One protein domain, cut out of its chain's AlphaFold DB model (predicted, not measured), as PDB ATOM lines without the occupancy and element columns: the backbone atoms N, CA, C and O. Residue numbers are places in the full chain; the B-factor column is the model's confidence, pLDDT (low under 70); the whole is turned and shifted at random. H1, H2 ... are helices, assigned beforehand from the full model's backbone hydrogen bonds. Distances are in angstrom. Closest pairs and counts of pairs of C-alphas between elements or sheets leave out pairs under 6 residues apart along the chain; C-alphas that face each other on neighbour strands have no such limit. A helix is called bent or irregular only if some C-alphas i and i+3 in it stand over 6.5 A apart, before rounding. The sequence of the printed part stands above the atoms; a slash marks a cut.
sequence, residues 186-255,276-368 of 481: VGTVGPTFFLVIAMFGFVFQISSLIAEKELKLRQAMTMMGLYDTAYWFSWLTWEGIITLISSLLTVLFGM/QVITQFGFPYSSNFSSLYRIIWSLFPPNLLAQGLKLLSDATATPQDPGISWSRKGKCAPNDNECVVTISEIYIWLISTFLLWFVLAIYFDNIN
ATOM      1  N   VAL A 186     174.992 218.909 244.527       68.69
ATOM      2  CA  VAL A 186     175.586 218.811 245.866       68.69
ATOM      3  C   VAL A 186     176.947 218.119 245.815       68.69
ATOM      4  O   VAL A 186     177.887 218.645 246.397       68.69
ATOM      5  N   GLY A 187     177.096 217.018 245.076       65.75
ATOM      6  CA  GLY A 187     178.370 216.289 244.984       65.75
ATOM      7  C   GLY A 187     179.438 217.010 244.162       65.75
ATOM      8  O   GLY A 187     180.626 216.927 244.470       65.75
ATOM      9  N   THR A 188     179.016 217.768 243.147       71.00
ATOM     10  CA  THR A 188     179.940 218.439 242.217       71.00
ATOM     11  C   THR A 188     180.319 219.850 242.672       71.00
ATOM     12  O   THR A 188     181.484 220.231 242.605       71.00
ATOM     13  N   VAL A 189     179.345 220.639 243.135       71.19
ATOM     14  CA  VAL A 189     179.522 222.065 243.476       71.19
ATOM     15  C   VAL A 189     179.641 222.266 244.988       71.19
ATOM     16  O   VAL A 189     180.369 223.152 245.438       71.19
ATOM     17  N   GLY A 190     178.965 221.433 245.784       75.44
ATOM     18  CA  GLY A 190     178.897 221.564 247.243       75.44
ATOM     19  C   GLY A 190     180.268 221.622 247.924       75.44
ATOM     20  O   GLY A 190     180.542 222.621 248.590       75.44
ATOM     21  N   PRO A 191     181.162 220.629 247.744       80.69
ATOM     22  CA  PRO A 191     182.489 220.618 248.366       80.69
ATOM     23  C   PRO A 191     183.284 221.907 248.135       80.69
ATOM     24  O   PRO A 191     183.882 222.456 249.060       80.69
ATOM     25  N   THR A 192     183.248 222.424 246.909       77.06
ATOM     26  CA  THR A 192     183.931 223.659 246.529       77.06
ATOM     27  C   THR A 192     183.309 224.884 247.193       77.06
ATOM     28  O   THR A 192     184.026 225.737 247.709       77.06
ATOM     29  N   PHE A 193     181.978 224.963 247.231       78.19
ATOM     30  CA  PHE A 193     181.268 226.073 247.860       78.19
ATOM     31  C   PHE A 193     181.545 226.156 249.370       78.19
ATOM     32  O   PHE A 193     181.880 227.224 249.884       78.19
ATOM     33  N   PHE A 194     181.494 225.021 250.072       78.12
ATOM     34  CA  PHE A 194     181.815 224.964 251.502       78.12
ATOM     35  C   PHE A 194     183.285 225.279 251.793       78.12
ATOM     36  O   PHE A 194     183.574 225.941 252.791       78.12
ATOM     37  N   LEU A 195     184.209 224.873 250.914       82.06
ATOM     38  CA  LEU A 195     185.612 225.268 251.027       82.06
ATOM     39  C   LEU A 195     185.771 226.787 250.938       82.06
ATOM     40  O   LEU A 195     186.440 227.376 251.785       82.06
ATOM     41  N   VAL A 196     185.139 227.428 249.952       80.25
ATOM     42  CA  VAL A 196     185.223 228.885 249.765       80.25
ATOM     43  C   VAL A 196     184.668 229.627 250.982       80.25
ATOM     44  O   VAL A 196     185.321 230.542 251.483       80.25
ATOM     45  N   ILE A 197     183.517 229.200 251.515       81.44
ATOM     46  CA  ILE A 197     182.941 229.781 252.741       81.44
ATOM     47  C   ILE A 197     183.917 229.665 253.916       81.44
ATOM     48  O   ILE A 197     184.153 230.646 254.624       81.44
ATOM     49  N   ALA A 198     184.515 228.489 254.112       81.94
ATOM     50  CA  ALA A 198     185.476 228.277 255.188       81.94
ATOM     51  C   ALA A 198     186.734 229.153 255.026       81.94
ATOM     52  O   ALA A 198     187.263 229.657 256.018       81.94
ATOM     53  N   MET A 199     187.191 229.393 253.790       82.56
ATOM     54  CA  MET A 199     188.320 230.291 253.521       82.56
ATOM     55  C   MET A 199     187.991 231.763 253.793       82.56
ATOM     56  O   MET A 199     188.834 232.473 254.341       82.56
ATOM     57  N   PHE A 200     186.778 232.229 253.481       82.88
ATOM     58  CA  PHE A 200     186.360 233.592 253.836       82.88
ATOM     59  C   PHE A 200     186.356 233.819 255.350       82.88
ATOM     60  O   PHE A 200     186.773 234.885 255.806       82.88
ATOM     61  N   GLY A 201     185.966 232.810 256.137       83.31
ATOM     62  CA  GLY A 201     186.052 232.868 257.598       83.31
ATOM     63  C   GLY A 201     187.470 233.176 258.090       83.31
ATOM     64  O   GLY A 201     187.653 234.036 258.945       83.31
ATOM     65  N   PHE A 202     188.487 232.553 257.493       82.56
ATOM     66  CA  PHE A 202     189.887 232.822 257.830       82.56
ATOM     67  C   PHE A 202     190.303 234.274 257.543       82.56
ATOM     68  O   PHE A 202     191.002 234.878 258.353       82.56
ATOM     69  N   VAL A 203     189.838 234.859 256.433       86.25
ATOM     70  CA  VAL A 203     190.127 236.262 256.084       86.25
ATOM     71  C   VAL A 203     189.550 237.221 257.128       86.25
ATOM     72  O   VAL A 203     190.262 238.107 257.603       86.25
ATOM     73  N   PHE A 204     188.293 237.019 257.534       84.69
ATOM     74  CA  PHE A 204     187.677 237.837 258.583       84.69
ATOM     75  C   PHE A 204     188.410 237.702 259.922       84.69
ATOM     76  O   PHE A 204     188.654 238.713 260.578       84.69
ATOM     77  N   GLN A 205     188.823 236.485 260.291       85.00
ATOM     78  CA  GLN A 205     189.559 236.246 261.536       85.00
ATOM     79  C   GLN A 205     190.979 236.837 261.524       85.00
ATOM     80  O   GLN A 205     191.472 237.294 262.552       85.00
ATOM     81  N   ILE A 206     191.647 236.894 260.368       86.25
ATOM     82  CA  ILE A 206     192.908 237.640 260.247       86.25
ATOM     83  C   ILE A 206     192.661 239.139 260.422       86.25
ATOM     84  O   ILE A 206     193.427 239.799 261.119       86.25
ATOM     85  N   SER A 207     191.608 239.682 259.809       87.69
ATOM     86  CA  SER A 207     191.310 241.113 259.902       87.69
ATOM     87  C   SER A 207     190.993 241.545 261.336       87.69
ATOM     88  O   SER A 207     191.442 242.611 261.754       87.69
ATOM     89  N   SER A 208     190.255 240.728 262.097       85.38
ATOM     90  CA  SER A 208     189.977 241.000 263.513       85.38
ATOM     91  C   SER A 208     191.245 240.913 264.365       85.38
ATOM     92  O   SER A 208     191.458 241.769 265.222       85.38
ATOM     93  N   LEU A 209     192.133 239.953 264.082       84.75
ATOM     94  CA  LEU A 209     193.429 239.836 264.753       84.75
ATOM     95  C   LEU A 209     194.322 241.051 264.477       84.75
ATOM     96  O   LEU A 209     194.951 241.566 265.401       84.75
ATOM     97  N   ILE A 210     194.384 241.527 263.228       86.31
ATOM     98  CA  ILE A 210     195.145 242.735 262.873       86.31
ATOM     99  C   ILE A 210     194.601 243.935 263.651       86.31
ATOM    100  O   ILE A 210     195.381 244.613 264.315       86.31
ATOM    101  N   ALA A 211     193.280 244.135 263.664       86.31
ATOM    102  CA  ALA A 211     192.651 245.212 264.427       86.31
ATOM    103  C   ALA A 211     192.952 245.113 265.938       86.31
ATOM    104  O   ALA A 211     193.264 246.116 266.582       86.31
ATOM    105  N   GLU A 212     192.934 243.903 266.513       83.38
ATOM    106  CA  GLU A 212     193.310 243.675 267.914       83.38
ATOM    107  C   GLU A 212     194.774 244.059 268.189       83.38
ATOM    108  O   GLU A 212     195.085 244.652 269.230       83.38
ATOM    109  N   LYS A 213     195.683 243.728 267.260       81.69
ATOM    110  CA  LYS A 213     197.117 244.024 267.375       81.69
ATOM    111  C   LYS A 213     197.424 245.509 267.185       81.69
ATOM    112  O   LYS A 213     198.254 246.025 267.933       81.69
ATOM    113  N   GLU A 214     196.760 246.188 266.253       83.19
ATOM    114  CA  GLU A 214     196.908 247.633 266.017       83.19
ATOM    115  C   GLU A 214     196.498 248.444 267.249       83.19
ATOM    116  O   GLU A 214     197.248 249.302 267.713       83.19
ATOM    117  N   LEU A 215     195.352 248.102 267.840       82.50
ATOM    118  CA  LEU A 215     194.815 248.776 269.023       82.50
ATOM    119  C   LEU A 215     195.458 248.313 270.340       82.50
ATOM    120  O   LEU A 215     195.153 248.856 271.401       82.50
ATOM    121  N   LYS A 216     196.332 247.296 270.301       81.44
ATOM    122  CA  LYS A 216     196.994 246.697 271.478       81.44
ATOM    123  C   LYS A 216     196.004 246.313 272.594       81.44
ATOM    124  O   LYS A 216     196.367 246.314 273.774       81.44
ATOM    125  N   LEU A 217     194.773 245.931 272.233       79.44
ATOM    126  CA  LEU A 217     193.668 245.699 273.181       79.44
ATOM    127  C   LEU A 217     194.031 244.673 274.255       79.44
ATOM    128  O   LEU A 217     193.734 244.846 275.436       79.44
ATOM    129  N   ARG A 218     194.752 243.622 273.859       77.31
ATOM    130  CA  ARG A 218     195.199 242.580 274.781       77.31
ATOM    131  C   ARG A 218     196.141 243.098 275.861       77.31
ATOM    132  O   ARG A 218     196.029 242.684 277.010       77.31
ATOM    133  N   GLN A 219     197.023 244.043 275.529       74.00
ATOM    134  CA  GLN A 219     197.914 244.643 276.516       74.00
ATOM    135  C   GLN A 219     197.126 245.489 277.519       74.00
ATOM    136  O   GLN A 219     197.351 245.355 278.722       74.00
ATOM    137  N   ALA A 220     196.174 246.297 277.044       77.94
ATOM    138  CA  ALA A 220     195.307 247.089 277.914       77.94
ATOM    139  C   ALA A 220     194.564 246.197 278.925       77.94
ATOM    140  O   ALA A 220     194.613 246.457 280.126       77.94
ATOM    141  N   MET A 221     193.996 245.074 278.470       80.00
ATOM    142  CA  MET A 221     193.325 244.109 279.352       80.00
ATOM    143  C   MET A 221     194.277 243.458 280.367       80.00
ATOM    144  O   MET A 221     193.919 243.305 281.535       80.00
ATOM    145  N   THR A 222     195.506 243.110 279.968       76.38
ATOM    146  CA  THR A 222     196.498 242.574 280.919       76.38
ATOM    147  C   THR A 222     196.950 243.614 281.949       76.38
ATOM    148  O   THR A 222     197.166 243.259 283.106       76.38
ATOM    149  N   MET A 223     197.033 244.902 281.582       72.12
ATOM    150  CA  MET A 223     197.340 245.985 282.531       72.12
ATOM    151  C   MET A 223     196.197 246.231 283.525       72.12
ATOM    152  O   MET A 223     196.458 246.612 284.662       72.12
ATOM    153  N   MET A 224     194.955 245.935 283.133       80.69
ATOM    154  CA  MET A 224     193.784 245.939 284.019       80.69
ATOM    155  C   MET A 224     193.688 244.687 284.915       80.69
ATOM    156  O   MET A 224     192.808 244.617 285.770       80.69
ATOM    157  N   GLY A 225     194.591 243.709 284.758       78.62
ATOM    158  CA  GLY A 225     194.686 242.523 285.617       78.62
ATOM    159  C   GLY A 225     194.061 241.240 285.056       78.62
ATOM    160  O   GLY A 225     193.890 240.279 285.807       78.62
ATOM    161  N   LEU A 226     193.727 241.183 283.761       80.06
ATOM    162  CA  LEU A 226     193.223 239.956 283.134       80.06
ATOM    163  C   LEU A 226     194.329 238.890 283.029       80.06
ATOM    164  O   LEU A 226     195.394 239.140 282.468       80.06
ATOM    165  N   TYR A 227     194.057 237.677 283.520       78.19
ATOM    166  CA  TYR A 227     194.954 236.529 283.358       78.19
ATOM    167  C   TYR A 227     194.951 236.000 281.915       78.19
ATOM    168  O   TYR A 227     193.885 235.788 281.333       78.19
ATOM    169  N   ASP A 228     196.126 235.652 281.379       74.12
ATOM    170  CA  ASP A 228     196.273 235.074 280.030       74.12
ATOM    171  C   ASP A 228     195.425 233.803 279.834       74.12
ATOM    172  O   ASP A 228     194.829 233.591 278.778       74.12
ATOM    173  N   THR A 229     195.324 232.960 280.865       81.56
ATOM    174  CA  THR A 229     194.511 231.734 280.834       81.56
ATOM    175  C   THR A 229     193.013 232.027 280.761       81.56
ATOM    176  O   THR A 229     192.280 231.273 280.124       81.56
ATOM    177  N   ALA A 230     192.555 233.120 281.382       86.19
ATOM    178  CA  ALA A 230     191.156 233.536 281.342       86.19
ATOM    179  C   ALA A 230     190.772 234.039 279.945       86.19
ATOM    180  O   ALA A 230     189.706 233.683 279.446       86.19
ATOM    181  N   TYR A 231     191.669 234.779 279.282       83.19
ATOM    182  CA  TYR A 231     191.488 235.201 277.892       83.19
ATOM    183  C   TYR A 231     191.311 233.994 276.959       83.19
ATOM    184  O   TYR A 231     190.287 233.888 276.288       83.19
ATOM    185  N   TRP A 232     192.245 233.036 276.972       83.31
ATOM    186  CA  TRP A 232     192.166 231.859 276.095       83.31
ATOM    187  C   TRP A 232     190.921 231.006 276.344       83.31
ATOM    188  O   TRP A 232     190.298 230.539 275.391       83.31
ATOM    189  N   PHE A 233     190.538 230.818 277.611       87.44
ATOM    190  CA  PHE A 233     189.327 230.072 277.945       87.44
ATOM    191  C   PHE A 233     188.071 230.803 277.462       87.44
ATOM    192  O   PHE A 233     187.225 230.175 276.840       87.44
ATOM    193  N   SER A 234     187.987 232.124 277.669       90.38
ATOM    194  CA  SER A 234     186.857 232.935 277.195       90.38
ATOM    195  C   SER A 234     186.709 232.903 275.674       90.38
ATOM    196  O   SER A 234     185.597 232.746 275.170       90.38
ATOM    197  N   TRP A 235     187.828 232.969 274.947       85.75
ATOM    198  CA  TRP A 235     187.848 232.879 273.491       85.75
ATOM    199  C   TRP A 235     187.358 231.508 273.017       85.75
ATOM    200  O   TRP A 235     186.446 231.425 272.199       85.75
ATOM    201  N   LEU A 236     187.881 230.424 273.603       88.12
ATOM    202  CA  LEU A 236     187.469 229.061 273.260       88.12
ATOM    203  C   LEU A 236     185.995 228.799 273.596       88.12
ATOM    204  O   LEU A 236     185.299 228.150 272.815       88.12
ATOM    205  N   THR A 237     185.495 229.307 274.726       90.81
ATOM    206  CA  THR A 237     184.075 229.160 275.068       90.81
ATOM    207  C   THR A 237     183.187 229.974 274.137       90.81
ATOM    208  O   THR A 237     182.150 229.473 273.715       90.81
ATOM    209  N   TRP A 238     183.581 231.201 273.788       91.19
ATOM    210  CA  TRP A 238     182.804 232.065 272.899       91.19
ATOM    211  C   TRP A 238     182.707 231.489 271.483       91.19
ATOM    212  O   TRP A 238     181.603 231.273 270.978       91.19
ATOM    213  N   GLU A 239     183.845 231.140 270.882       87.56
ATOM    214  CA  GLU A 239     183.886 230.519 269.555       87.56
ATOM    215  C   GLU A 239     183.191 229.146 269.556       87.56
ATOM    216  O   GLU A 239     182.460 228.804 268.623       87.56
ATOM    217  N   GLY A 240     183.325 228.371 270.638       89.88
ATOM    218  CA  GLY A 240     182.610 227.105 270.821       89.88
ATOM    219  C   GLY A 240     181.085 227.266 270.866       89.88
ATOM    220  O   GLY A 240     180.359 226.489 270.247       89.88
ATOM    221  N   ILE A 241     180.579 228.295 271.550       93.38
ATOM    222  CA  ILE A 241     179.137 228.580 271.617       93.38
ATOM    223  C   ILE A 241     178.613 229.035 270.251       93.38
ATOM    224  O   ILE A 241     177.593 228.517 269.790       93.38
ATOM    225  N   ILE A 242     179.309 229.957 269.577       89.12
ATOM    226  CA  ILE A 242     178.906 230.447 268.249       89.12
ATOM    227  C   ILE A 242     178.868 229.300 267.235       89.12
ATOM    228  O   ILE A 242     177.893 229.165 266.490       89.12
ATOM    229  N   THR A 243     179.893 228.447 267.219       87.44
ATOM    230  CA  THR A 243     179.953 227.297 266.303       87.44
ATOM    231  C   THR A 243     178.859 226.270 266.594       87.44
ATOM    232  O   THR A 243     178.230 225.774 265.656       87.44
ATOM    233  N   LEU A 244     178.553 226.004 267.868       91.81
ATOM    234  CA  LEU A 244     177.458 225.114 268.257       91.81
ATOM    235  C   LEU A 244     176.098 225.661 267.799       91.81
ATOM    236  O   LEU A 244     175.342 224.932 267.154       91.81
ATOM    237  N   ILE A 245     175.812 226.942 268.045       93.19
ATOM    238  CA  ILE A 245     174.566 227.589 267.601       93.19
ATOM    239  C   ILE A 245     174.460 227.566 266.070       93.19
ATOM    240  O   ILE A 245     173.423 227.180 265.531       93.19
ATOM    241  N   SER A 246     175.538 227.913 265.365       88.12
ATOM    242  CA  SER A 246     175.590 227.888 263.899       88.12
ATOM    243  C   SER A 246     175.325 226.484 263.337       88.12
ATOM    244  O   SER A 246     174.538 226.323 262.400       88.12
ATOM    245  N   SER A 247     175.899 225.441 263.950       89.50
ATOM    246  CA  SER A 247     175.666 224.050 263.538       89.50
ATOM    247  C   SER A 247     174.205 223.621 263.720       89.50
ATOM    248  O   SER A 247     173.624 223.022 262.815       89.50
ATOM    249  N   LEU A 248     173.575 223.999 264.838       90.75
ATOM    250  CA  LEU A 248     172.166 223.705 265.110       90.75
ATOM    251  C   LEU A 248     171.240 224.428 264.131       90.75
ATOM    252  O   LEU A 248     170.312 223.812 263.604       90.75
ATOM    253  N   LEU A 249     171.511 225.703 263.842       88.88
ATOM    254  CA  LEU A 249     170.760 226.466 262.845       88.88
ATOM    255  C   LEU A 249     170.905 225.856 261.449       88.88
ATOM    256  O   LEU A 249     169.911 225.718 260.746       88.88
ATOM    257  N   THR A 250     172.109 225.428 261.067       83.25
ATOM    258  CA  THR A 250     172.352 224.781 259.768       83.25
ATOM    259  C   THR A 250     171.537 223.495 259.625       83.25
ATOM    260  O   THR A 250     170.903 223.282 258.591       83.25
ATOM    261  N   VAL A 251     171.488 222.658 260.667       83.56
ATOM    262  CA  VAL A 251     170.659 221.440 260.676       83.56
ATOM    263  C   VAL A 251     169.173 221.789 260.619       83.56
ATOM    264  O   VAL A 251     168.433 221.185 259.847       83.56
ATOM    265  N   LEU A 252     168.731 222.789 261.384       86.44
ATOM    266  CA  LEU A 252     167.337 223.226 261.414       86.44
ATOM    267  C   LEU A 252     166.877 223.759 260.048       86.44
ATOM    268  O   LEU A 252     165.838 223.329 259.552       86.44
ATOM    269  N   PHE A 253     167.661 224.624 259.398       82.19
ATOM    270  CA  PHE A 253     167.376 225.082 258.035       82.19
ATOM    271  C   PHE A 253     167.413 223.930 257.030       82.19
ATOM    272  O   PHE A 253     166.549 223.867 256.157       82.19
ATOM    273  N   GLY A 254     168.351 222.992 257.189       73.69
ATOM    274  CA  GLY A 254     168.397 221.764 256.400       73.69
ATOM    275  C   GLY A 254     167.088 220.982 256.487       73.69
ATOM    276  O   GLY A 254     166.509 220.658 255.460       73.69
ATOM    277  N   MET A 255     166.565 220.760 257.695       72.94
ATOM    278  CA  MET A 255     165.307 220.035 257.911       72.94
ATOM    279  C   MET A 255     164.074 220.804 257.410       72.94
ATOM    280  O   MET A 255     163.142 220.190 256.896       72.94
ATOM    281  N   GLN A 276     183.128 227.513 237.985       49.19
ATOM    282  CA  GLN A 276     183.853 226.499 237.198       49.19
ATOM    283  C   GLN A 276     185.384 226.540 237.367       49.19
ATOM    284  O   GLN A 276     186.041 225.510 237.227       49.19
ATOM    285  N   VAL A 277     185.958 227.691 237.733       46.09
ATOM    286  CA  VAL A 277     187.415 227.840 237.914       46.09
ATOM    287  C   VAL A 277     187.922 227.081 239.150       46.09
ATOM    288  O   VAL A 277     189.045 226.583 239.149       46.09
ATOM    289  N   ILE A 278     187.095 226.930 240.194       45.41
ATOM    290  CA  ILE A 278     187.501 226.286 241.459       45.41
ATOM    291  C   ILE A 278     187.242 224.765 241.418       45.41
ATOM    292  O   ILE A 278     187.945 223.991 242.066       45.41
ATOM    293  N   THR A 279     186.281 224.298 240.611       49.41
ATOM    294  CA  THR A 279     185.923 222.867 240.501       49.41
ATOM    295  C   THR A 279     186.902 222.030 239.668       49.41
ATOM    296  O   THR A 279     186.851 220.804 239.722       49.41
ATOM    297  N   GLN A 280     187.802 222.658 238.904       47.28
ATOM    298  CA  GLN A 280     188.665 221.961 237.942       47.28
ATOM    299  C   GLN A 280     189.887 221.276 238.577       47.28
ATOM    300  O   GLN A 280     190.433 220.343 237.995       47.28
ATOM    301  N   PHE A 281     190.296 221.692 239.782       55.16
ATOM    302  CA  PHE A 281     191.463 221.116 240.463       55.16
ATOM    303  C   PHE A 281     191.158 219.834 241.250       55.16
ATOM    304  O   PHE A 281     192.066 219.036 241.479       55.16
ATOM    305  N   GLY A 282     189.894 219.595 241.621       63.44
ATOM    306  CA  GLY A 282     189.511 218.461 242.467       63.44
ATOM    307  C   GLY A 282     190.238 218.435 243.822       63.44
ATOM    308  O   GLY A 282     191.098 219.259 244.121       63.44
ATOM    309  N   PHE A 283     189.887 217.475 244.678       72.75
ATOM    310  CA  PHE A 283     190.600 217.250 245.936       72.75
ATOM    311  C   PHE A 283     191.554 216.062 245.783       72.75
ATOM    312  O   PHE A 283     191.133 215.029 245.251       72.75
ATOM    313  N   PRO A 284     192.815 216.148 246.250       76.56
ATOM    314  CA  PRO A 284     193.839 215.150 245.954       76.56
ATOM    315  C   PRO A 284     193.758 213.898 246.841       76.56
ATOM    316  O   PRO A 284     194.767 213.409 247.339       76.56
ATOM    317  N   TYR A 285     192.555 213.361 247.038       77.62
ATOM    318  CA  TYR A 285     192.296 212.161 247.843       77.62
ATOM    319  C   TYR A 285     192.035 210.909 246.996       77.62
ATOM    320  O   TYR A 285     191.602 209.892 247.525       77.62
ATOM    321  N   SER A 286     192.315 210.950 245.691       77.62
ATOM    322  CA  SER A 286     192.273 209.765 244.829       77.62
ATOM    323  C   SER A 286     193.555 208.943 244.932       77.62
ATOM    324  O   SER A 286     194.619 209.466 245.294       77.62
ATOM    325  N   SER A 287     193.464 207.662 244.562       77.75
ATOM    326  CA  SER A 287     194.568 206.689 244.507       77.75
ATOM    327  C   SER A 287     195.792 207.188 243.719       77.75
ATOM    328  O   SER A 287     196.913 206.807 244.042       77.75
ATOM    329  N   ASN A 288     195.592 208.123 242.786       82.06
ATOM    330  CA  ASN A 288     196.615 208.696 241.906       82.06
ATOM    331  C   ASN A 288     197.655 209.591 242.612       82.06
ATOM    332  O   ASN A 288     198.734 209.814 242.068       82.06
ATOM    333  N   PHE A 289     197.356 210.125 243.801       83.38
ATOM    334  CA  PHE A 289     198.256 211.040 244.518       83.38
ATOM    335  C   PHE A 289     199.123 210.335 245.574       83.38
ATOM    336  O   PHE A 289     198.679 209.410 246.246       83.38
ATOM    337  N   SER A 290     200.355 210.816 245.781       86.81
ATOM    338  CA  SER A 290     201.256 210.296 246.825       86.81
ATOM    339  C   SER A 290     200.704 210.528 248.238       86.81
ATOM    340  O   SER A 290     200.145 211.589 248.529       86.81
ATOM    341  N   SER A 291     200.934 209.577 249.149       85.56
ATOM    342  CA  SER A 291     200.518 209.663 250.557       85.56
ATOM    343  C   SER A 291     201.024 210.931 251.252       85.56
ATOM    344  O   SER A 291     200.294 211.537 252.030       85.56
ATOM    345  N   LEU A 292     202.243 211.380 250.939       88.38
ATOM    346  CA  LEU A 292     202.819 212.590 251.533       88.38
ATOM    347  C   LEU A 292     202.065 213.853 251.097       88.38
ATOM    348  O   LEU A 292     201.808 214.733 251.914       88.38
ATOM    349  N   TYR A 293     201.649 213.917 249.832       85.56
ATOM    350  CA  TYR A 293     200.851 215.031 249.322       85.56
ATOM    351  C   TYR A 293     199.476 215.077 250.001       85.56
ATOM    352  O   TYR A 293     199.053 216.140 250.447       85.56
ATOM    353  N   ARG A 294     198.831 213.916 250.190       86.94
ATOM    354  CA  ARG A 294     197.563 213.805 250.938       86.94
ATOM    355  C   ARG A 294     197.698 214.305 252.373       86.94
ATOM    356  O   ARG A 294     196.834 215.041 252.838       86.94
ATOM    357  N   ILE A 295     198.783 213.941 253.057       87.38
ATOM    358  CA  ILE A 295     199.061 214.375 254.434       87.38
ATOM    359  C   ILE A 295     199.219 215.898 254.510       87.38
ATOM    360  O   ILE A 295     198.588 216.531 255.354       87.38
ATOM    361  N   ILE A 296     200.005 216.499 253.609       88.75
ATOM    362  CA  ILE A 296     200.191 217.960 253.569       88.75
ATOM    363  C   ILE A 296     198.851 218.667 253.336       88.75
ATOM    364  O   ILE A 296     198.525 219.617 254.043       88.75
ATOM    365  N   TRP A 297     198.047 218.173 252.391       87.12
ATOM    366  CA  TRP A 297     196.723 218.730 252.106       87.12
ATOM    367  C   TRP A 297     195.722 218.557 253.254       87.12
ATOM    368  O   TRP A 297     194.871 219.428 253.447       87.12
ATOM    369  N   SER A 298     195.859 217.481 254.034       89.38
ATOM    370  CA  SER A 298     195.032 217.191 255.213       89.38
ATOM    371  C   SER A 298     195.338 218.109 256.399       89.38
ATOM    372  O   SER A 298     194.506 218.256 257.288       89.38
ATOM    373  N   LEU A 299     196.503 218.768 256.425       89.12
ATOM    374  CA  LEU A 299     196.851 219.718 257.489       89.12
ATOM    375  C   LEU A 299     195.918 220.945 257.501       89.12
ATOM    376  O   LEU A 299     195.778 221.598 258.536       89.12
ATOM    377  N   PHE A 300     195.281 221.252 256.364       87.44
ATOM    378  CA  PHE A 300     194.323 222.347 256.222       87.44
ATOM    379  C   PHE A 300     192.876 221.830 256.381       87.44
ATOM    380  O   PHE A 300     192.350 221.190 255.464       87.44
ATOM    381  N   PRO A 301     192.198 222.112 257.516       87.56
ATOM    382  CA  PRO A 301     190.905 221.505 257.851       87.56
ATOM    383  C   PRO A 301     189.776 221.693 256.816       87.56
ATOM    384  O   PRO A 301     189.024 220.738 256.606       87.56
ATOM    385  N   PRO A 302     189.647 222.842 256.114       86.94
ATOM    386  CA  PRO A 302     188.620 223.011 255.081       86.94
ATOM    387  C   PRO A 302     188.680 221.974 253.953       86.94
ATOM    388  O   PRO A 302     187.640 221.574 253.432       86.94
ATOM    389  N   ASN A 303     189.875 221.483 253.609       85.62
ATOM    390  CA  ASN A 303     190.037 220.468 252.565       85.62
ATOM    391  C   ASN A 303     189.437 219.124 252.983       85.62
ATOM    392  O   ASN A 303     188.796 218.446 252.182       85.62
ATOM    393  N   LEU A 304     189.655 218.732 254.240       87.88
ATOM    394  CA  LEU A 304     189.114 217.496 254.805       87.88
ATOM    395  C   LEU A 304     187.593 217.560 254.938       87.88
ATOM    396  O   LEU A 304     186.911 216.578 254.648       87.88
ATOM    397  N   LEU A 305     187.059 218.720 255.327       87.12
ATOM    398  CA  LEU A 305     185.616 218.948 255.388       87.12
ATOM    399  C   LEU A 305     184.972 218.802 254.003       87.12
ATOM    400  O   LEU A 305     183.978 218.088 253.861       87.12
ATOM    401  N   ALA A 306     185.555 219.430 252.979       85.12
ATOM    402  CA  ALA A 306     185.060 219.342 251.609       85.12
ATOM    403  C   ALA A 306     185.087 217.898 251.077       85.12
ATOM    404  O   ALA A 306     184.108 217.436 250.487       85.12
ATOM    405  N   GLN A 307     186.162 217.151 251.354       85.56
ATOM    406  CA  GLN A 307     186.241 215.729 251.016       85.56
ATOM    407  C   GLN A 307     185.183 214.897 251.760       85.56
ATOM    408  O   GLN A 307     184.563 214.022 251.159       85.56
ATOM    409  N   GLY A 308     184.937 215.175 253.044       87.00
ATOM    410  CA  GLY A 308     183.893 214.502 253.821       87.00
ATOM    411  C   GLY A 308     182.491 214.727 253.251       87.00
ATOM    412  O   GLY A 308     181.711 213.782 253.147       87.00
ATOM    413  N   LEU A 309     182.190 215.954 252.814       84.19
ATOM    414  CA  LEU A 309     180.928 216.285 252.143       84.19
ATOM    415  C   LEU A 309     180.775 215.564 250.803       84.19
ATOM    416  O   LEU A 309     179.684 215.089 250.494       84.19
ATOM    417  N   LYS A 310     181.863 215.446 250.036       82.06
ATOM    418  CA  LYS A 310     181.868 214.687 248.784       82.06
ATOM    419  C   LYS A 310     181.530 213.213 249.031       82.06
ATOM    420  O   LYS A 310     180.601 212.702 248.422       82.06
ATOM    421  N   LEU A 311     182.197 212.575 249.996       83.88
ATOM    422  CA  LEU A 311     181.931 211.177 250.365       83.88
ATOM    423  C   LEU A 311     180.487 210.954 250.838       83.88
ATOM    424  O   LEU A 311     179.878 209.936 250.515       83.88
ATOM    425  N   LEU A 312     179.929 211.898 251.600       84.06
ATOM    426  CA  LEU A 312     178.531 211.837 252.032       84.06
ATOM    427  C   LEU A 312     177.558 212.000 250.858       84.06
ATOM    428  O   LEU A 312     176.571 211.267 250.783       84.06
ATOM    429  N   SER A 313     177.836 212.931 249.942       79.62
ATOM    430  CA  SER A 313     177.026 213.126 248.737       79.62
ATOM    431  C   SER A 313     177.069 211.912 247.811       79.62
ATOM    432  O   SER A 313     176.030 211.526 247.287       79.62
ATOM    433  N   ASP A 314     178.241 211.315 247.601       78.75
ATOM    434  CA  ASP A 314     178.398 210.148 246.729       78.75
ATOM    435  C   ASP A 314     177.664 208.931 247.318       78.75
ATOM    436  O   ASP A 314     176.984 208.200 246.603       78.75
ATOM    437  N   ALA A 315     177.691 208.767 248.645       79.31
ATOM    438  CA  ALA A 315     176.963 207.703 249.337       79.31
ATOM    439  C   ALA A 315     175.436 207.905 249.401       79.31
ATOM    440  O   ALA A 315     174.732 207.012 249.874       79.31
ATOM    441  N   THR A 316     174.921 209.064 248.984       78.12
ATOM    442  CA  THR A 316     173.482 209.401 248.977       78.12
ATOM    443  C   THR A 316     172.988 209.817 247.592       78.12
ATOM    444  O   THR A 316     171.900 210.377 247.457       78.12
ATOM    445  N   ALA A 317     173.785 209.550 246.554       73.69
ATOM    446  CA  ALA A 317     173.524 210.027 245.205       73.69
ATOM    447  C   ALA A 317     172.253 209.416 244.603       73.69
ATOM    448  O   ALA A 317     171.522 210.108 243.890       73.69
ATOM    449  N   THR A 318     171.963 208.144 244.897       69.31
ATOM    450  CA  THR A 318     170.746 207.476 244.430       69.31
ATOM    451  C   THR A 318     169.825 207.075 245.586       69.31
ATOM    452  O   THR A 318     170.297 206.745 246.673       69.31
ATOM    453  N   PRO A 319     168.496 207.007 245.364       67.44
ATOM    454  CA  PRO A 319     167.551 206.510 246.371       67.44
ATOM    455  C   PRO A 319     167.784 205.051 246.799       67.44
ATOM    456  O   PRO A 319     167.185 204.601 247.772       67.44
ATOM    457  N   GLN A 320     168.591 204.294 246.047       69.94
ATOM    458  CA  GLN A 320     168.940 202.902 246.339       69.94
ATOM    459  C   GLN A 320     170.206 202.789 247.200       69.94
ATOM    460  O   GLN A 320     170.475 201.714 247.741       69.94
ATOM    461  N   ASP A 321     170.973 203.875 247.346       72.81
ATOM    462  CA  ASP A 321     172.183 203.867 248.154       72.81
ATOM    463  C   ASP A 321     171.822 203.889 249.651       72.81
ATOM    464  O   ASP A 321     171.087 204.765 250.111       72.81
ATOM    465  N   PRO A 322     172.354 202.954 250.460       75.31
ATOM    466  CA  PRO A 322     172.011 202.836 251.879       75.31
ATOM    467  C   PRO A 322     172.615 203.945 252.765       75.31
ATOM    468  O   PRO A 322     172.475 203.887 253.990       75.31
ATOM    469  N   GLY A 323     173.308 204.933 252.185       79.75
ATOM    470  CA  GLY A 323     174.023 205.970 252.924       79.75
ATOM    471  C   GLY A 323     175.194 205.439 253.758       79.75
ATOM    472  O   GLY A 323     175.578 204.266 253.701       79.75
ATOM    473  N   ILE A 324     175.771 206.323 254.580       84.12
ATOM    474  CA  ILE A 324     176.818 205.976 255.551       84.12
ATOM    475  C   ILE A 324     176.207 205.956 256.952       84.12
ATOM    476  O   ILE A 324     175.831 206.987 257.503       84.12
ATOM    477  N   SER A 325     176.147 204.773 257.562       85.31
ATOM    478  CA  SER A 325     175.722 204.621 258.956       85.31
ATOM    479  C   SER A 325     176.870 204.884 259.934       85.31
ATOM    480  O   SER A 325     178.037 204.593 259.663       85.31
ATOM    481  N   TRP A 326     176.542 205.376 261.135       86.62
ATOM    482  CA  TRP A 326     177.537 205.695 262.169       86.62
ATOM    483  C   TRP A 326     178.356 204.483 262.643       86.62
ATOM    484  O   TRP A 326     179.515 204.623 263.046       86.62
ATOM    485  N   SER A 327     177.766 203.286 262.590       87.00
ATOM    486  CA  SER A 327     178.438 202.018 262.894       87.00
ATOM    487  C   SER A 327     179.431 201.612 261.801       87.00
ATOM    488  O   SER A 327     180.440 200.974 262.099       87.00
ATOM    489  N   ARG A 328     179.193 202.019 260.547       83.88
ATOM    490  CA  ARG A 328     180.022 201.681 259.381       83.88
ATOM    491  C   ARG A 328     180.990 202.792 258.960       83.88
ATOM    492  O   ARG A 328     181.732 202.589 258.012       83.88
ATOM    493  N   LYS A 329     181.067 203.916 259.682       86.38
ATOM    494  CA  LYS A 329     181.912 205.084 259.332       86.38
ATOM    495  C   LYS A 329     183.406 204.799 259.092       86.38
ATOM    496  O   LYS A 329     184.082 205.602 258.458       86.38
ATOM    497  N   GLY A 330     183.930 203.697 259.634       85.75
ATOM    498  CA  GLY A 330     185.314 203.247 259.433       85.75
ATOM    499  C   GLY A 330     185.518 202.353 258.205       85.75
ATOM    500  O   GLY A 330     186.596 201.798 258.041       85.75
ATOM    501  N   LYS A 331     184.489 202.153 257.377       84.12
ATOM    502  CA  LYS A 331     184.557 201.392 256.126       84.12
ATOM    503  C   LYS A 331     184.057 202.262 254.977       84.12
ATOM    504  O   LYS A 331     183.198 203.120 255.173       84.12
ATOM    505  N   CYS A 332     184.578 201.999 253.789       80.88
ATOM    506  CA  CYS A 332     184.136 202.633 252.556       80.88
ATOM    507  C   CYS A 332     182.689 202.252 252.200       80.88
ATOM    508  O   CYS A 332     182.159 201.238 252.682       80.88
ATOM    509  N   ALA A 333     182.044 203.093 251.388       75.44
ATOM    510  CA  ALA A 333     180.690 202.849 250.905       75.44
ATOM    511  C   ALA A 333     180.641 201.528 250.108       75.44
ATOM    512  O   ALA A 333     181.609 201.188 249.433       75.44
ATOM    513  N   PRO A 334     179.538 200.760 250.172       66.12
ATOM    514  CA  PRO A 334     179.460 199.434 249.550       66.12
ATOM    515  C   PRO A 334     179.620 199.441 248.020       66.12
ATOM    516  O   PRO A 334     179.948 198.399 247.464       66.12
ATOM    517  N   ASN A 335     179.419 200.591 247.370       67.06
ATOM    518  CA  ASN A 335     179.554 200.778 245.923       67.06
ATOM    519  C   ASN A 335     180.900 201.411 245.510       67.06
ATOM    520  O   ASN A 335     181.120 201.626 244.321       67.06
ATOM    521  N   ASP A 336     181.795 201.709 246.461       69.19
ATOM    522  CA  ASP A 336     183.066 202.394 246.203       69.19
ATOM    523  C   ASP A 336     184.269 201.506 246.562       69.19
ATOM    524  O   ASP A 336     184.632 201.337 247.731       69.19
ATOM    525  N   ASN A 337     184.892 200.944 245.524       67.88
ATOM    526  CA  ASN A 337     186.065 200.075 245.632       67.88
ATOM    527  C   ASN A 337     187.396 200.852 245.585       67.88
ATOM    528  O   ASN A 337     188.444 200.261 245.847       67.88
ATOM    529  N   GLU A 338     187.376 202.149 245.260       70.19
ATOM    530  CA  GLU A 338     188.570 203.002 245.121       70.19
ATOM    531  C   GLU A 338     188.722 204.001 246.279       70.19
ATOM    532  O   GLU A 338     189.544 204.920 246.240       70.19
ATOM    533  N   CYS A 339     187.945 203.814 247.341       76.50
ATOM    534  CA  CYS A 339     187.956 204.668 248.514       76.50
ATOM    535  C   CYS A 339     189.293 204.588 249.274       76.50
ATOM    536  O   CYS A 339     189.692 203.556 249.814       76.50
ATOM    537  N   VAL A 340     189.985 205.730 249.314       81.44
ATOM    538  CA  VAL A 340     191.298 205.912 249.955       81.44
ATOM    539  C   VAL A 340     191.186 206.429 251.389       81.44
ATOM    540  O   VAL A 340     192.068 206.162 252.198       81.44
ATOM    541  N   VAL A 341     190.141 207.208 251.690       85.38
ATOM    542  CA  VAL A 341     189.954 207.880 252.984       85.38
ATOM    543  C   VAL A 341     188.546 207.613 253.497       85.38
ATOM    544  O   VAL A 341     187.566 207.837 252.786       85.38
ATOM    545  N   THR A 342     188.440 207.177 254.751       88.69
ATOM    546  CA  THR A 342     187.150 206.933 255.414       88.69
ATOM    547  C   THR A 342     186.682 208.135 256.237       88.69
ATOM    548  O   THR A 342     187.474 208.958 256.695       88.69
ATOM    549  N   ILE A 343     185.374 208.216 256.511       88.94
ATOM    550  CA  ILE A 343     184.802 209.263 257.379       88.94
ATOM    551  C   ILE A 343     185.431 209.232 258.784       88.94
ATOM    552  O   ILE A 343     185.671 210.279 259.385       88.94
ATOM    553  N   SER A 344     185.747 208.043 259.311       90.94
ATOM    554  CA  SER A 344     186.422 207.917 260.608       90.94
ATOM    555  C   SER A 344     187.822 208.535 260.608       90.94
ATOM    556  O   SER A 344     188.191 209.198 261.575       90.94
ATOM    557  N   GLU A 345     188.597 208.337 259.541       90.00
ATOM    558  CA  GLU A 345     189.925 208.944 259.400       90.00
ATOM    559  C   GLU A 345     189.830 210.465 259.293       90.00
ATOM    560  O   GLU A 345     190.620 211.163 259.924       90.00
ATOM    561  N   ILE A 346     188.826 210.985 258.577       90.81
ATOM    562  CA  ILE A 346     188.572 212.430 258.487       90.81
ATOM    563  C   ILE A 346     188.321 213.023 259.877       90.81
ATOM    564  O   ILE A 346     188.934 214.032 260.222       90.81
ATOM    565  N   TYR A 347     187.487 212.396 260.713       91.31
ATOM    566  CA  TYR A 347     187.261 212.887 262.078       91.31
ATOM    567  C   TYR A 347     188.529 212.870 262.932       91.31
ATOM    568  O   TYR A 347     188.787 213.829 263.660       91.31
ATOM    569  N   ILE A 348     189.341 211.815 262.826       92.31
ATOM    570  CA  ILE A 348     190.622 211.733 263.542       92.31
ATOM    571  C   ILE A 348     191.555 212.858 263.086       92.31
ATOM    572  O   ILE A 348     192.159 213.522 263.931       92.31
ATOM    573  N   TRP A 349     191.641 213.122 261.781       92.94
ATOM    574  CA  TRP A 349     192.429 214.228 261.244       92.94
ATOM    575  C   TRP A 349     191.917 215.595 261.705       92.94
ATOM    576  O   TRP A 349     192.725 216.437 262.088       92.94
ATOM    577  N   LEU A 350     190.601 215.824 261.736       91.94
ATOM    578  CA  LEU A 350     190.021 217.085 262.218       91.94
ATOM    579  C   LEU A 350     190.331 217.333 263.704       91.94
ATOM    580  O   LEU A 350     190.731 218.434 264.073       91.94
ATOM    581  N   ILE A 351     190.230 216.305 264.552       92.50
ATOM    582  CA  ILE A 351     190.588 216.415 265.978       92.50
ATOM    583  C   ILE A 351     192.100 216.632 266.142       92.50
ATOM    584  O   ILE A 351     192.534 217.483 266.919       92.50
ATOM    585  N   SER A 352     192.912 215.888 265.387       92.38
ATOM    586  CA  SER A 352     194.375 215.980 265.456       92.38
ATOM    587  C   SER A 352     194.879 217.347 264.989       92.38
ATOM    588  O   SER A 352     195.748 217.940 265.626       92.38
ATOM    589  N   THR A 353     194.311 217.878 263.904       91.44
ATOM    590  CA  THR A 353     194.648 219.211 263.387       91.44
ATOM    591  C   THR A 353     194.178 220.311 264.330       91.44
ATOM    592  O   THR A 353     194.946 221.238 264.559       91.44
ATOM    593  N   PHE A 354     192.997 220.197 264.951       90.50
ATOM    594  CA  PHE A 354     192.558 221.136 265.991       90.50
ATOM    595  C   PHE A 354     193.585 221.247 267.128       90.50
ATOM    596  O   PHE A 354     194.016 222.350 267.462       90.50
ATOM    597  N   LEU A 355     194.037 220.112 267.672       91.81
ATOM    598  CA  LEU A 355     195.046 220.096 268.737       91.81
ATOM    599  C   LEU A 355     196.394 220.662 268.269       91.81
ATOM    600  O   LEU A 355     197.006 221.457 268.982       91.81
ATOM    601  N   LEU A 356     196.842 220.288 267.067       91.62
ATOM    602  CA  LEU A 356     198.091 220.780 266.484       91.62
ATOM    603  C   LEU A 356     198.067 222.301 266.310       91.62
ATOM    604  O   LEU A 356     198.982 222.985 266.771       91.62
ATOM    605  N   TRP A 357     197.022 222.838 265.676       88.81
ATOM    606  CA  TRP A 357     196.883 224.274 265.436       88.81
ATOM    607  C   TRP A 357     196.704 225.055 266.737       88.81
ATOM    608  O   TRP A 357     197.258 226.143 266.861       88.81
ATOM    609  N   PHE A 358     196.016 224.492 267.733       88.06
ATOM    610  CA  PHE A 358     195.875 225.111 269.051       88.06
ATOM    611  C   PHE A 358     197.221 225.232 269.785       88.06
ATOM    612  O   PHE A 358     197.571 226.305 270.279       88.06
ATOM    613  N   VAL A 359     198.026 224.164 269.801       88.19
ATOM    614  CA  VAL A 359     199.383 224.202 270.377       88.19
ATOM    615  C   VAL A 359     200.267 225.192 269.619       88.19
ATOM    616  O   VAL A 359     201.003 225.967 270.235       88.19
ATOM    617  N   LEU A 360     200.174 225.204 268.288       87.94
ATOM    618  CA  LEU A 360     200.928 226.129 267.450       87.94
ATOM    619  C   LEU A 360     200.512 227.593 267.686       87.94
ATOM    620  O   LEU A 360     201.372 228.472 267.709       87.94
ATOM    621  N   ALA A 361     199.226 227.856 267.933       84.00
ATOM    622  CA  ALA A 361     198.723 229.182 268.281       84.00
ATOM    623  C   ALA A 361     199.316 229.675 269.611       84.00
ATOM    624  O   ALA A 361     199.868 230.775 269.658       84.00
ATOM    625  N   ILE A 362     199.312 228.842 270.660       81.69
ATOM    626  CA  ILE A 362     199.962 229.166 271.946       81.69
ATOM    627  C   ILE A 362     201.468 229.396 271.754       81.69
ATOM    628  O   ILE A 362     202.065 230.281 272.373       81.69
ATOM    629  N   TYR A 363     202.109 228.606 270.893       83.88
ATOM    630  CA  TYR A 363     203.526 228.746 270.582       83.88
ATOM    631  C   TYR A 363     203.846 230.087 269.902       83.88
ATOM    632  O   TYR A 363     204.718 230.813 270.386       83.88
ATOM    633  N   PHE A 364     203.125 230.451 268.839       82.44
ATOM    634  CA  PHE A 364     203.336 231.718 268.130       82.44
ATOM    635  C   PHE A 364     202.986 232.940 268.975       82.44
ATOM    636  O   PHE A 364     203.688 233.946 268.891       82.44
ATOM    637  N   ASP A 365     201.975 232.846 269.835       77.44
ATOM    638  CA  ASP A 365     201.588 233.937 270.730       77.44
ATOM    639  C   ASP A 365     202.683 234.284 271.752       77.44
ATOM    640  O   ASP A 365     202.906 235.445 272.079       77.44
ATOM    641  N   ASN A 366     203.432 233.279 272.213       75.50
ATOM    642  CA  ASN A 366     204.557 233.484 273.126       75.50
ATOM    643  C   ASN A 366     205.844 233.955 272.421       75.50
ATOM    644  O   ASN A 366     206.731 234.522 273.066       75.50
ATOM    645  N   ILE A 367     205.975 233.681 271.121       75.94
ATOM    646  CA  ILE A 367     207.196 233.915 270.341       75.94
ATOM    647  C   ILE A 367     207.161 235.225 269.572       75.94
ATOM    648  O   ILE A 367     208.212 235.846 269.398       75.94
ATOM    649  N   ASN A 368     206.000 235.650 269.095       69.00
ATOM    650  CA  ASN A 368     205.898 236.937 268.434       69.00
ATOM    651  C   ASN A 368     206.070 238.041 269.489       69.00
ATOM    652  O   ASN A 368     205.494 237.941 270.574       69.00
TER     653      ASN A 368
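This is residues 186 to 255 and 276 to 368 of the 481 residues of the protein "LRRNT_2 domain-containing protein" of Camellia sinensis var. sinensis (UniProt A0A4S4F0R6). Long helices make a loose frame: the shorter H6 packs between the first part of H1 and the first part of H7, running opposite to both, while at the other end of H1 the chain turns through the short H2 into H3, which folds back as a long free arm. Short H4 and H5 and a long loop, residues 315 to 342, lie around the end where H6 is. The printed part has 163 residues with seven named helices, H1 to H7 in order, and no named strand; the class is all helix. The whole is loose, with a radius of gyration of the C-alphas of 19.3 A, and elongated, spanning 62 by 39 by 34 A.

The longest helix, H1, holds residues 186 to 214 and is 41.1 A long, from C-alpha 186 at (175.586, 218.811, 245.866). It is irregular: C-alphas 188 and 191 are 7.0 A apart. H6 is residues 301 to 314, 20.2 A long. H7 is residues 343 to 367, 35.7 A long, ending with C-alpha 367 at (207.196, 233.915, 270.341). H2 is residues 217 to 223, and H3 is residues 228 to 255, 40.9 A long, from C-alpha 228 at (196.273, 235.074, 280.030). H4 is residues 276 to 279 and H5 residues 291 to 298.

H1 touches H6 with residues 186 to 199 alone, at a shallow tilt of 19 degrees, opposite ways; the closest C-alphas, of Pro 191 and Ala 306, are 4.3 A apart. H6 and H7 form a helical hairpin, at a shallow tilt of 12 degrees, opposite ways; their closest C-alphas, of Pro 301 and Leu 350, are 6.3 A apart. H1 and H7 are apart. H4 touches H1, with the closest C-alphas, of Thr 192 and Thr 279, 6.4 A apart. H5 is close to H6 but not clearly touching, about perpendicular at 78 degrees, with the C-alphas of Ser 298 and Leu 304 closest at 5.9 A. H2 is close to H3 but not clearly touching, with the C-alphas of Thr 222 and Asp 228 closest at 7.6 A. H1 and H3 are apart. Every O i to N i+4 pair is within hydrogen-bond range in H2, H3, H5, H6 and H7, and 23 of 25 in H1; H4 is too short for such a pair.

The C-alphas of Met 223 and Gln 320 are the two farthest apart, 63.0 A. Residues 256 to 275 are not printed, and C-alphas 255 and 276 are 28.5 A apart across this cut. The links H4 to H5 and H6 to H7 are long. Residues 200 to 217, 233 to 255 and 363 to 368 stand free. Mean pLDDT of the printed part is 81.4; it is under 70 at residues 186 to 187, 276 to 282, 318 to 320, 334 to 337 and 368.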